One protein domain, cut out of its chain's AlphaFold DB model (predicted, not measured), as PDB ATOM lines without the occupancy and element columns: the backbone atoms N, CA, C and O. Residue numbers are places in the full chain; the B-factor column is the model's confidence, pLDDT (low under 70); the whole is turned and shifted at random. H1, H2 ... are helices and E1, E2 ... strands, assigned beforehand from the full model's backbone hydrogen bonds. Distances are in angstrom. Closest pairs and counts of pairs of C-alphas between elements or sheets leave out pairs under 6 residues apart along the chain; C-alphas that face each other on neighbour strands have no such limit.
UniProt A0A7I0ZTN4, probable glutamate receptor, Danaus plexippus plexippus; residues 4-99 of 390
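This is residues 4 to 99 of the 390 residues of the protein "probable glutamate receptor" of Danaus plexippus plexippus (UniProt A0A7I0ZTN4). A twisted sheet of four strands has two helices, H1 and H2, side by side over one face, and a long loop, residues 75 to 91, that runs out past the end of E4, folds back beside it and leads to the short helix H3, which only grazes the sheet. The printed part has 96 residues, with three named helices and four named strands in the order E1 H1 E2 H2 E3 E4 H3. The sheet is mixed, in the order E1 E2 E3 E4, and the class is mixed, helices and strands. The whole is compact, with a radius of gyration of the C-alphas of 12.8 A, and rounded, with spans of 34 by 30 by 27 A.

E1 is residues 4 to 8, 12.8 A long, and its C-alpha 4 is at (111.018, 154.808, 135.978). H1 is residues 11 to 23, 18.2 A, and E2 is residues 31 to 36, 16.5 A. H2 is residues 46 to 55, 14.2 A, and begins with C-alpha 46 at (126.373, 147.695, 127.943). E3 is residues 61 to 65, 12.8 A, and E4 is residues 71 to 74, 10.4 A. H3 is residues 92 to 98, 9.9 A, and C-alpha 98 is at (111.994, 134.684, 141.894).

E1 and E2 are parallel at 13 degrees, with N 6 and O 33 within hydrogen-bond range at 2.9 A. E2 and E3 are parallel at 15 degrees, with N 64 and O 34 at 2.7 A. E3 and E4 form an antiparallel hairpin at 150 degrees, with N 73 and O 63 at 2.7 A. E1, H1, E2 and E2, H2, E3 are strand-helix-strand units, two parallel neighbour strands with a helix between, each with a right-handed crossover. H1 and H2 lie on the same face of the sheet, which gives two layers, helices over a sheet. H1 is over E1 at a height of 9.0 A over the sheet, on a local plane of just 6 C-alphas, and runs slantwise to the strands, at 33 degrees to E1 on the local plane. H2 is over E3 at a height of 9.7 A and runs along the strands, only just, at 29 degrees to E3 on the local plane. H1 and H2 are close but not clearly touching, the closest C-alphas being those of Leu 11 and Ala 49 at 6.8 A, with a shallow tilt of 17 degrees, the same way. The closest C-alphas of E4 and H3 are those of Gly 72 and Trp 92, 6.2 A apart. H3 is apart from H1 and H2. In H1, H2 and H3 every O i to N i+4 pair is within hydrogen-bond range.

The two C-alphas farthest apart are those of Asn 80 and Ser 98, 37.9 A. The printed part has no cut. The link from E4 to H3 is long, 17 residues; within it residues 77 to 78 pair antiparallel with 82 to 83, and residues 87 to 88 pair with 73 to 74 of E4. The mean pLDDT of the printed part is 87.2, and residue 41 is under 70.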
ATOM      1  N   PHE A   4     111.274 154.859 137.411       91.44
ATOM      2  CA  PHE A   4     111.018 154.808 135.978       91.44
ATOM      3  C   PHE A   4     111.398 153.441 135.431       91.44
ATOM      4  O   PHE A   4     112.470 152.919 135.732       91.44
ATOM      5  N   VAL A   5     110.520 152.869 134.610       92.06
ATOM      6  CA  VAL A   5     110.782 151.613 133.905       92.06
ATOM      7  C   VAL A   5     110.654 151.872 132.413       92.06
ATOM      8  O   VAL A   5     109.587 152.271 131.950       92.06
ATOM      9  N   LEU A   6     111.740 151.661 131.675       92.62
ATOM     10  CA  LEU A   6     111.813 151.883 130.234       92.62
ATOM     11  C   LEU A   6     112.037 150.555 129.522       92.62
ATOM     12  O   LEU A   6     112.906 149.771 129.906       92.62
ATOM     13  N   PHE A   7     111.265 150.319 128.467       92.12
ATOM     14  CA  PHE A   7     111.379 149.135 127.624       92.12
ATOM     15  C   PHE A   7     111.799 149.584 126.234       92.12
ATOM     16  O   PHE A   7     111.018 150.234 125.544       92.12
ATOM     17  N   GLY A   8     113.035 149.270 125.859       90.75
ATOM     18  CA  GLY A   8     113.591 149.602 124.557       90.75
ATOM     19  C   GLY A   8     113.866 148.356 123.733       90.75
ATOM     20  O   GLY A   8     114.303 147.339 124.272       90.75
ATOM     21  N   TYR A   9     113.618 148.428 122.427       89.56
ATOM     22  CA  TYR A   9     114.007 147.355 121.510       89.56
ATOM     23  C   TYR A   9     115.524 147.344 121.298       89.56
ATOM     24  O   TYR A   9     116.148 146.305 121.471       89.56
ATOM     25  N   ASP A  10     116.110 148.507 121.030       89.50
ATOM     26  CA  ASP A  10     117.537 148.752 120.815       89.50
ATOM     27  C   ASP A  10     117.994 150.021 121.567       89.50
ATOM     28  O   ASP A  10     117.193 150.721 122.203       89.50
ATOM     29  N   LEU A  11     119.295 150.321 121.519       90.50
ATOM     30  CA  LEU A  11     119.853 151.535 122.125       90.50
ATOM     31  C   LEU A  11     119.298 152.823 121.500       90.50
ATOM     32  O   LEU A  11     119.055 153.780 122.232       90.50
ATOM     33  N   ASP A  12     119.020 152.847 120.195       92.06
ATOM     34  CA  ASP A  12     118.458 154.021 119.515       92.06
ATOM     35  C   ASP A  12     117.049 154.360 120.027       92.06
ATOM     36  O   ASP A  12     116.717 155.523 120.279       92.06
ATOM     37  N   ASN A  13     116.217 153.344 120.262       93.50
ATOM     38  CA  ASN A  13     114.904 153.508 120.868       93.50
ATOM     39  C   ASN A  13     115.006 153.991 122.321       93.50
ATOM     40  O   ASN A  13     114.215 154.838 122.739       93.50
ATOM     41  N   ILE A  14     115.999 153.510 123.077       92.81
ATOM     42  CA  ILE A  14     116.279 154.004 124.432       92.81
ATOM     43  C   ILE A  14     116.684 155.480 124.394       92.81
ATOM     44  O   ILE A  14     116.153 156.264 125.180       92.81
ATOM     45  N   VAL A  15     117.545 155.886 123.459       94.81
ATOM     46  CA  VAL A  15     117.918 157.296 123.263       94.81
ATOM     47  C   VAL A  15     116.684 158.144 122.961       94.81
ATOM     48  O   VAL A  15     116.489 159.176 123.598       94.81
ATOM     49  N   ALA A  16     115.807 157.700 122.057       94.19
ATOM     50  CA  ALA A  16     114.577 158.421 121.734       94.19
ATOM     51  C   ALA A  16     113.646 158.578 122.953       94.19
ATOM     52  O   ALA A  16     113.035 159.632 123.140       94.19
ATOM     53  N   MET A  17     113.558 157.558 123.815       93.19
ATOM     54  CA  MET A  17     112.810 157.647 125.073       93.19
ATOM     55  C   MET A  17     113.461 158.609 126.069       93.19
ATOM     56  O   MET A  17     112.755 159.398 126.688       93.19
ATOM     57  N   LEU A  18     114.788 158.588 126.216       92.94
ATOM     58  CA  LEU A  18     115.504 159.508 127.106       92.94
ATOM     59  C   LEU A  18     115.359 160.965 126.649       92.94
ATOM     60  O   LEU A  18     115.083 161.833 127.470       92.94
ATOM     61  N   GLN A  19     115.419 161.223 125.340       94.00
ATOM     62  CA  GLN A  19     115.133 162.542 124.764       94.00
ATOM     63  C   GLN A  19     113.693 162.988 125.031       94.00
ATOM     64  O   GLN A  19     113.434 164.167 125.273       94.00
ATOM     65  N   TRP A  20     112.733 162.059 124.990       93.19
ATOM     66  CA  TRP A  20     111.352 162.355 125.361       93.19
ATOM     67  C   TRP A  20     111.258 162.732 126.845       93.19
ATOM     68  O   TRP A  20     110.679 163.761 127.169       93.19
ATOM     69  N   ILE A  21     111.881 161.963 127.739       90.75
ATOM     70  CA  ILE A  21     111.916 162.224 129.189       90.75
ATOM     71  C   ILE A  21     112.529 163.599 129.488       90.75
ATOM     72  O   ILE A  21     111.938 164.380 130.233       90.75
ATOM     73  N   GLU A  22     113.662 163.918 128.861       89.12
ATOM     74  CA  GLU A  22     114.329 165.219 128.977       89.12
ATOM     75  C   GLU A  22     113.424 166.359 128.490       89.12
ATOM     76  O   GLU A  22     113.243 167.348 129.192       89.12
ATOM     77  N   LYS A  23     112.762 166.194 127.337       90.38
ATOM     78  CA  LYS A  23     111.839 167.196 126.779       90.38
ATOM     79  C   LYS A  23     110.663 167.532 127.704       90.38
ATOM     80  O   LYS A  23     110.127 168.637 127.624       90.38
ATOM     81  N   TYR A  24     110.228 166.584 128.530       89.00
ATOM     82  CA  TYR A  24     109.139 166.779 129.491       89.00
ATOM     83  C   TYR A  24     109.639 167.058 130.920       89.00
ATOM     84  O   TYR A  24     108.836 167.001 131.850       89.00
ATOM     85  N   ASN A  25     110.927 167.387 131.097       84.56
ATOM     86  CA  ASN A  25     111.543 167.765 132.374       84.56
ATOM     87  C   ASN A  25     111.322 166.734 133.495       84.56
ATOM     88  O   ASN A  25     111.033 167.078 134.641       84.56
ATOM     89  N   PHE A  26     111.425 165.448 133.165       85.50
ATOM     90  CA  PHE A  26     111.353 164.392 134.171       85.50
ATOM     91  C   PHE A  26     112.616 164.353 135.044       85.50
ATOM     92  O   PHE A  26     113.725 164.628 134.592       85.50
ATOM     93  N   ASP A  27     112.433 163.952 136.303       84.06
ATOM     94  CA  ASP A  27     113.495 163.833 137.304       84.06
ATOM     95  C   ASP A  27     114.524 162.751 136.925       84.06
ATOM     96  O   ASP A  27     114.250 161.550 136.995       84.06
ATOM     97  N   ASN A  28     115.732 163.179 136.556       85.00
ATOM     98  CA  ASN A  28     116.852 162.304 136.206       85.00
ATOM     99  C   ASN A  28     117.581 161.710 137.430       85.00
ATOM    100  O   ASN A  28     118.420 160.822 137.267       85.00
ATOM    101  N   THR A  29     117.246 162.142 138.653       85.69
ATOM    102  CA  THR A  29     117.808 161.607 139.907       85.69
ATOM    103  C   THR A  29     117.044 160.392 140.443       85.69
ATOM    104  O   THR A  29     117.528 159.698 141.347       85.69
ATOM    105  N   GLY A  30     115.866 160.111 139.871       88.50
ATOM    106  CA  GLY A  30     115.045 158.944 140.182       88.50
ATOM    107  C   GLY A  30     115.731 157.609 139.873       88.50
ATOM    108  O   GLY A  30     116.796 157.552 139.267       88.50
ATOM    109  N   ASN A  31     115.103 156.508 140.286       91.56
ATOM    110  CA  ASN A  31     115.617 155.165 140.022       91.56
ATOM    111  C   ASN A  31     115.114 154.670 138.662       91.56
ATOM    112  O   ASN A  31     113.906 154.511 138.473       91.56
ATOM    113  N   PHE A  32     116.031 154.384 137.741       93.56
ATOM    114  CA  PHE A  32     115.730 153.909 136.393       93.56
ATOM    115  C   PHE A  32     115.994 152.409 136.257       93.56
ATOM    116  O   PHE A  32     117.079 151.916 136.556       93.56
ATOM    117  N   LEU A  33     115.011 151.683 135.739       92.56
ATOM    118  CA  LEU A  33     115.152 150.315 135.261       92.56
ATOM    119  C   LEU A  33     114.947 150.323 133.748       92.56
ATOM    120  O   LEU A  33     113.849 150.594 133.272       92.56
ATOM    121  N   ILE A  34     115.999 150.045 132.988       93.88
ATOM    122  CA  ILE A  34     115.978 150.119 131.525       93.88
ATOM    123  C   ILE A  34     116.209 148.723 130.978       93.88
ATOM    124  O   ILE A  34     117.219 148.104 131.288       93.88
ATOM    125  N   ILE A  35     115.276 148.219 130.179       92.25
ATOM    126  CA  ILE A  35     115.302 146.857 129.649       92.25
ATOM    127  C   ILE A  35     115.479 146.933 128.135       92.25
ATOM    128  O   ILE A  35     114.604 147.455 127.446       92.25
ATOM    129  N   CYS A  36     116.596 146.401 127.635       92.38
ATOM    130  CA  CYS A  36     116.903 146.300 126.210       92.38
ATOM    131  C   CYS A  36     116.531 144.903 125.693       92.38
ATOM    132  O   CYS A  36     116.999 143.897 126.238       92.38
ATOM    133  N   GLN A  37     115.646 144.847 124.692       88.50
ATOM    134  CA  GLN A  37     114.983 143.618 124.243       88.50
ATOM    135  C   GLN A  37     115.587 142.968 122.994       88.50
ATOM    136  O   GLN A  37     115.142 141.883 122.633       88.50
ATOM    137  N   SER A  38     116.562 143.591 122.331       84.12
ATOM    138  CA  SER A  38     117.147 143.017 121.118       84.12
ATOM    139  C   SER A  38     117.892 141.710 121.399       84.12
ATOM    140  O   SER A  38     118.592 141.580 122.407       84.12
ATOM    141  N   ASP A  39     117.758 140.767 120.463       71.69
ATOM    142  CA  ASP A  39     118.488 139.494 120.400       71.69
ATOM    143  C   ASP A  39     119.849 139.629 119.679       71.69
ATOM    144  O   ASP A  39     120.654 138.691 119.645       71.69
ATOM    145  N   GLU A  40     120.131 140.788 119.071       77.50
ATOM    146  CA  GLU A  40     121.401 141.058 118.399       77.50
ATOM    147  C   GLU A  40     122.455 141.584 119.385       77.50
ATOM    148  O   GLU A  40     122.290 142.642 119.993       77.50
ATOM    149  N   ARG A  41     123.603 140.892 119.479       66.19
ATOM    150  CA  ARG A  41     124.686 141.197 120.444       66.19
ATOM    151  C   ARG A  41     125.168 142.650 120.469       66.19
ATOM    152  O   ARG A  41     125.668 143.078 121.499       66.19
ATOM    153  N   TYR A  42     125.078 143.372 119.356       74.38
ATOM    154  CA  TYR A  42     125.594 144.739 119.246       74.38
ATOM    155  C   TYR A  42     124.532 145.814 119.493       74.38
ATOM    156  O   TYR A  42     124.887 146.956 119.743       74.38
ATOM    157  N   GLN A  43     123.244 145.469 119.456       83.00
ATOM    158  CA  GLN A  43     122.162 146.450 119.593       83.00
ATOM    159  C   GLN A  43     121.859 146.828 121.051       83.00
ATOM    160  O   GLN A  43     121.124 147.782 121.286       83.00
ATOM    161  N   CYS A  44     122.415 146.088 122.015       86.25
ATOM    162  CA  CYS A  44     122.262 146.303 123.456       86.25
ATOM    163  C   CYS A  44     123.624 146.276 124.185       86.25
ATOM    164  O   CYS A  44     123.709 145.724 125.282       86.25
ATOM    165  N   ASP A  45     124.694 146.816 123.581       89.94
ATOM    166  CA  ASP A  45     126.020 146.865 124.224       89.94
ATOM    167  C   ASP A  45     125.972 147.699 125.513       89.94
ATOM    168  O   ASP A  45     125.643 148.889 125.514       89.94
ATOM    169  N   GLU A  46     126.330 147.070 126.630       90.12
ATOM    170  CA  GLU A  46     126.373 147.695 127.943       90.12
ATOM    171  C   GLU A  46     127.343 148.887 128.015       90.12
ATOM    172  O   GLU A  46     127.083 149.848 128.740       90.12
ATOM    173  N   ASN A  47     128.444 148.868 127.256       90.94
ATOM    174  CA  ASN A  47     129.438 149.944 127.292       90.94
ATOM    175  C   ASN A  47     128.921 151.210 126.610       90.94
ATOM    176  O   ASN A  47     129.208 152.327 127.047       90.94
ATOM    177  N   GLU A  48     128.176 151.039 125.523       91.75
ATOM    178  CA  GLU A  48     127.524 152.137 124.822       91.75
ATOM    179  C   GLU A  48     126.332 152.663 125.625       91.75
ATOM    180  O   GLU A  48     126.211 153.875 125.812       91.75
ATOM    181  N   ALA A  49     125.540 151.764 126.222       92.00
ATOM    182  CA  ALA A  49     124.443 152.123 127.116       92.00
ATOM    183  C   ALA A  49     124.905 153.037 128.261       92.00
ATOM    184  O   ALA A  49     124.303 154.081 128.502       92.00
ATOM    185  N   VAL A  50     126.004 152.695 128.942       93.00
ATOM    186  CA  VAL A  50     126.554 153.511 130.038       93.00
ATOM    187  C   VAL A  50     126.944 154.916 129.567       93.00
ATOM    188  O   VAL A  50     126.663 155.893 130.261       93.00
ATOM    189  N   LYS A  51     127.547 155.048 128.378       92.06
ATOM    190  CA  LYS A  51     127.908 156.361 127.813       92.06
ATOM    191  C   LYS A  51     126.675 157.202 127.500       92.06
ATOM    192  O   LYS A  51     126.672 158.394 127.805       92.06
ATOM    193  N   ILE A  52     125.644 156.585 126.923       93.25
ATOM    194  CA  ILE A  52     124.362 157.237 126.637       93.25
ATOM    195  C   ILE A  52     123.736 157.731 127.946       93.25
ATOM    196  O   ILE A  52     123.444 158.915 128.081       93.25
ATOM    197  N   LEU A  53     123.599 156.850 128.940       93.25
ATOM    198  CA  LEU A  53     122.963 157.160 130.224       93.25
ATOM    199  C   LEU A  53     123.706 158.250 130.999       93.25
ATOM    200  O   LEU A  53     123.075 159.146 131.560       93.25
ATOM    201  N   TRP A  54     125.040 158.226 130.963       91.00
ATOM    202  CA  TRP A  54     125.868 159.295 131.511       91.00
ATOM    203  C   TRP A  54     125.630 160.636 130.809       91.00
ATOM    204  O   TRP A  54     125.510 161.659 131.481       91.00
ATOM    205  N   GLY A  55     125.508 160.634 129.478       90.81
ATOM    206  CA  GLY A  55     125.198 161.831 128.689       90.81
ATOM    207  C   GLY A  55     123.872 162.485 129.084       90.81
ATOM    208  O   GLY A  55     123.801 163.707 129.171       90.81
ATOM    209  N   PHE A  56     122.859 161.680 129.419       91.38
ATOM    210  CA  PHE A  56     121.565 162.146 129.938       91.38
ATOM    211  C   PHE A  56     121.549 162.394 131.461       91.38
ATOM    212  O   PHE A  56     120.493 162.668 132.032       91.38
ATOM    213  N   ARG A  57     122.704 162.312 132.142       89.62
ATOM    214  CA  ARG A  57     122.858 162.502 133.601       89.62
ATOM    215  C   ARG A  57     122.033 161.523 134.454       89.62
ATOM    216  O   ARG A  57     121.662 161.838 135.583       89.62
ATOM    217  N   VAL A  58     121.773 160.314 133.951       91.44
ATOM    218  CA  VAL A  58     120.980 159.286 134.648       91.44
ATOM    219  C   VAL A  58     121.890 158.372 135.468       91.44
ATOM    220  O   VAL A  58     122.350 157.338 134.996       91.44
ATOM    221  N   VAL A  59     122.154 158.739 136.722       88.94
ATOM    222  CA  VAL A  59     123.144 158.044 137.572       88.94
ATOM    223  C   VAL A  59     122.584 156.770 138.229       88.94
ATOM    224  O   VAL A  59     123.263 155.738 138.314       88.94
ATOM    225  N   ASN A  60     121.333 156.812 138.689       91.69
ATOM    226  CA  ASN A  60     120.689 155.708 139.407       91.69
ATOM    227  C   ASN A  60     119.970 154.779 138.428       91.69
ATOM    228  O   ASN A  60     118.757 154.855 138.262       91.69
ATOM    229  N   VAL A  61     120.723 153.895 137.772       92.88
ATOM    230  CA  VAL A  61     120.190 153.020 136.722       92.88
ATOM    231  C   VAL A  61     120.573 151.554 136.883       92.88
ATOM    232  O   VAL A  61     121.692 151.220 137.282       92.88
ATOM    233  N   ILE A  62     119.631 150.689 136.517       92.56
ATOM    234  CA  ILE A  62     119.831 149.269 136.256       92.56
ATOM    235  C   ILE A  62     119.489 149.033 134.787       92.56
ATOM    236  O   ILE A  62     118.330 149.127 134.386       92.56
ATOM    237  N   PHE A  63     120.504 148.734 133.987       93.12
ATOM    238  CA  PHE A  63     120.363 148.368 132.585       93.12
ATOM    239  C   PHE A  63     120.298 146.847 132.453       93.12
ATOM    240  O   PHE A  63     121.222 146.144 132.850       93.12
ATOM    241  N   VAL A  64     119.207 146.319 131.915       91.12
ATOM    242  CA  VAL A  64     118.964 144.887 131.756       91.12
ATOM    243  C   VAL A  64     119.105 144.526 130.289       91.12
ATOM    244  O   VAL A  64     118.339 144.999 129.451       91.12
ATOM    245  N   ASN A  65     120.052 143.643 129.992       89.38
ATOM    246  CA  ASN A  65     120.259 143.126 128.648       89.38
ATOM    247  C   ASN A  65     119.601 141.740 128.517       89.38
ATOM    248  O   ASN A  65     120.058 140.770 129.134       89.38
ATOM    249  N   LEU A  66     118.521 141.634 127.727       84.94
ATOM    250  CA  LEU A  66     117.816 140.362 127.524       84.94
ATOM    251  C   LEU A  66     118.617 139.352 126.687       84.94
ATOM    252  O   LEU A  66     118.553 138.161 127.000       84.94
ATOM    253  N   SER A  67     119.457 139.804 125.744       81.31
ATOM    254  CA  SER A  67     120.384 138.931 124.998       81.31
ATOM    255  C   SER A  67     121.314 138.142 125.926       81.31
ATOM    256  O   SER A  67     121.727 137.025 125.618       81.31
ATOM    257  N   HIS A  68     121.642 138.698 127.095       78.06
ATOM    258  CA  HIS A  68     122.495 138.065 128.103       78.06
ATOM    259  C   HIS A  68     121.676 137.371 129.204       78.06
ATOM    260  O   HIS A  68     122.018 137.435 130.381       78.06
ATOM    261  N   HIS A  69     120.575 136.702 128.844       77.50
ATOM    262  CA  HIS A  69     119.666 136.038 129.792       77.50
ATOM    263  C   HIS A  69     119.080 136.987 130.858       77.50
ATOM    264  O   HIS A  69     118.805 136.571 131.986       77.50
ATOM    265  N   GLY A  70     118.901 138.266 130.513       79.19
ATOM    266  CA  GLY A  70     118.348 139.272 131.417       79.19
ATOM    267  C   GLY A  70     119.300 139.682 132.539       79.19
ATOM    268  O   GLY A  70     118.840 139.958 133.644       79.19
ATOM    269  N   THR A  71     120.615 139.707 132.306       87.38
ATOM    270  CA  THR A  71     121.578 140.228 133.291       87.38
ATOM    271  C   THR A  71     121.446 141.739 133.455       87.38
ATOM    272  O   THR A  71     121.415 142.470 132.465       87.38
ATOM    273  N   GLY A  72     121.410 142.192 134.709       89.56
ATOM    274  CA  GLY A  72     121.418 143.602 135.078       89.56
ATOM    275  C   GLY A  72     122.836 144.154 135.232       89.56
ATOM    276  O   GLY A  72     123.715 143.501 135.803       89.56
ATOM    277  N   TYR A  73     123.023 145.377 134.759       91.19
ATOM    278  CA  TYR A  73     124.246 146.158 134.830       91.19
ATOM    279  C   TYR A  73     123.957 147.512 135.471       91.19
ATOM    280  O   TYR A  73     122.888 148.093 135.298       91.19
ATOM    281  N   SER A  74     124.933 148.035 136.194       92.75
ATOM    282  CA  SER A  74     124.954 149.412 136.675       92.75
ATOM    283  C   SER A  74     126.347 149.984 136.436       92.75
ATOM    284  O   SER A  74     127.225 149.278 135.958       92.75
ATOM    285  N   TYR A  75     126.584 151.251 136.733       91.31
ATOM    286  CA  TYR A  75     127.917 151.844 136.611       91.31
ATOM    287  C   TYR A  75     128.163 152.840 137.740       91.31
ATOM    288  O   TYR A  75     127.207 153.373 138.308       91.31
ATOM    289  N   ASN A  76     129.431 153.093 138.049       88.38
ATOM    290  CA  ASN A  76     129.846 154.066 139.056       88.38
ATOM    291  C   ASN A  76     130.566 155.253 138.412       88.38
ATOM    292  O   ASN A  76     130.926 155.221 137.236       88.38
ATOM    293  N   PHE A  77     130.746 156.309 139.195       84.69
ATOM    294  CA  PHE A  77     131.566 157.454 138.832       84.69
ATOM    295  C   PHE A  77     133.040 157.162 139.160       84.69
ATOM    296  O   PHE A  77     133.317 156.670 140.250       84.69
ATOM    297  N   GLU A  78     133.962 157.414 138.224       81.50
ATOM    298  CA  GLU A  78     135.400 157.111 138.371       81.50
ATOM    299  C   GLU A  78     136.295 158.365 138.293       81.50
ATOM    300  O   GLU A  78     135.846 159.447 137.909       81.50
ATOM    301  N   GLU A  79     137.592 158.185 138.593       72.12
ATOM    302  CA  GLU A  79     138.664 159.193 138.786       72.12
ATOM    303  C   GLU A  79     139.015 160.086 137.571       72.12
ATOM    304  O   GLU A  79     140.075 160.692 137.521       72.12
ATOM    305  N   ASN A  80     138.142 160.206 136.568       79.62
ATOM    306  CA  ASN A  80     138.349 161.061 135.389       79.62
ATOM    307  C   ASN A  80     137.093 161.843 134.978       79.62
ATOM    308  O   ASN A  80     136.965 162.251 133.820       79.62
ATOM    309  N   CYS A  81     136.138 162.001 135.894       84.19
ATOM    310  CA  CYS A  81     134.862 162.681 135.644       84.19
ATOM    311  C   CYS A  81     134.063 162.041 134.501       84.19
ATOM    312  O   CYS A  81     133.347 162.699 133.745       84.19
ATOM    313  N   LYS A  82     134.243 160.728 134.358       86.62
ATOM    314  CA  LYS A  82     133.670 159.881 133.319       86.62
ATOM    315  C   LYS A  82     132.953 158.711 133.980       86.62
ATOM    316  O   LYS A  82     133.285 158.355 135.115       86.62
ATOM    317  N   PRO A  83     131.982 158.104 133.284       89.06
ATOM    318  CA  PRO A  83     131.364 156.903 133.797       89.06
ATOM    319  C   PRO A  83     132.398 155.774 133.770       89.06
ATOM    320  O   PRO A  83     133.134 155.620 132.790       89.06
ATOM    321  N   GLY A  84     132.440 154.996 134.847       87.38
ATOM    322  CA  GLY A  84     133.190 153.749 134.893       87.38
ATOM    323  C   GLY A  84     132.599 152.687 133.960       87.38
ATOM    324  O   GLY A  84     131.537 152.892 133.360       87.38
ATOM    325  N   PRO A  85     133.262 151.530 133.828       90.88
ATOM    326  CA  PRO A  85     132.759 150.430 133.023       90.88
ATOM    327  C   PRO A  85     131.461 149.854 133.618       90.88
ATOM    328  O   PRO A  85     131.193 150.001 134.815       90.88
ATOM    329  N   PRO A  86     130.647 149.163 132.802       92.12
ATOM    330  CA  PRO A  86     129.444 148.494 133.276       92.12
ATOM    331  C   PRO A  86     129.789 147.395 134.292       92.12
ATOM    332  O   PRO A  86     130.520 146.445 134.014       92.12
ATOM    333  N   ILE A  87     129.217 147.516 135.483       91.25
ATOM    334  CA  ILE A  87     129.340 146.596 136.609       91.25
ATOM    335  C   ILE A  87     128.136 145.662 136.589       91.25
ATOM    336  O   ILE A  87     126.985 146.092 136.692       91.25
ATOM    337  N   LYS A  88     128.395 144.361 136.482       90.44
ATOM    338  CA  LYS A  88     127.354 143.337 136.550       90.44
ATOM    339  C   LYS A  88     126.807 143.228 137.975       90.44
ATOM    340  O   LYS A  88     127.575 143.087 138.922       90.44
ATOM    341  N   LEU A  89     125.484 143.233 138.117       88.31
ATOM    342  CA  LEU A  89     124.830 143.100 139.418       88.31
ATOM    343  C   LEU A  89     124.887 141.655 139.927       88.31
ATOM    344  O   LEU A  89     124.417 140.717 139.271       88.31
ATOM    345  N   GLU A  90     125.422 141.479 141.132       82.06
ATOM    346  CA  GLU A  90     125.413 140.194 141.829       82.06
ATOM    347  C   GLU A  90     123.987 139.818 142.261       82.06
ATOM    348  O   GLU A  90     123.178 140.666 142.639       82.06
ATOM    349  N   ASN A  91     123.646 138.528 142.190       76.62
ATOM    350  CA  ASN A  91     122.333 137.987 142.581       76.62
ATOM    351  C   ASN A  91     121.114 138.562 141.825       76.62
ATOM    352  O   ASN A  91     119.968 138.269 142.174       76.62
ATOM    353  N   TRP A  92     121.326 139.311 140.738       81.00
ATOM    354  CA  TRP A  92     120.242 139.867 139.923       81.00
ATOM    355  C   TRP A  92     119.266 138.795 139.422       81.00
ATOM    356  O   TRP A  92     118.056 138.975 139.500       81.00
ATOM    357  N   GLY A  93     119.773 137.637 138.983       75.38
ATOM    358  CA  GLY A  93     118.938 136.542 138.478       75.38
ATOM    359  C   GLY A  93     117.923 136.020 139.503       75.38
ATOM    360  O   GLY A  93     116.787 135.727 139.136       75.38
ATOM    361  N   THR A  94     118.281 135.973 140.793       75.75
ATOM    362  CA  THR A  94     117.338 135.569 141.851       75.75
ATOM    363  C   THR A  94     116.243 136.606 142.072       75.75
ATOM    364  O   THR A  94     115.082 136.234 142.250       75.75
ATOM    365  N   CYS A  95     116.584 137.894 141.983       80.62
ATOM    366  CA  CYS A  95     115.602 138.967 142.058       80.62
ATOM    367  C   CYS A  95     114.679 138.955 140.827       80.62
ATOM    368  O   CYS A  95     113.459 138.915 140.970       80.62
ATOM    369  N   PHE A  96     115.253 138.889 139.625       76.25
ATOM    370  CA  PHE A  96     114.522 138.937 138.360       76.25
ATOM    371  C   PHE A  96     113.574 137.743 138.165       76.25
ATOM    372  O   PHE A  96     112.447 137.919 137.713       76.25
ATOM    373  N   GLN A  97     114.000 136.526 138.527       75.31
ATOM    374  CA  GLN A  97     113.216 135.305 138.288       75.31
ATOM    375  C   GLN A  97     112.299 134.921 139.454       75.31
ATOM    376  O   GLN A  97     111.223 134.375 139.229       75.31
ATOM    377  N   SER A  98     112.729 135.140 140.702       70.38
ATOM    378  CA  SER A  98     111.994 134.684 141.894       70.38
ATOM    379  C   SER A  98     111.343 135.814 142.696       70.38
ATOM    380  O   SER A  98     110.604 135.517 143.634       70.38
ATOM    381  N   GLY A  99     111.621 137.085 142.379       72.06
ATOM    382  CA  GLY A  99     111.082 138.248 143.098       72.06
ATOM    383  C   GLY A  99     111.501 138.328 144.572       72.06
ATOM    384  O   GLY A  99     110.852 139.007 145.364       72.06
TER     385      GLY A  99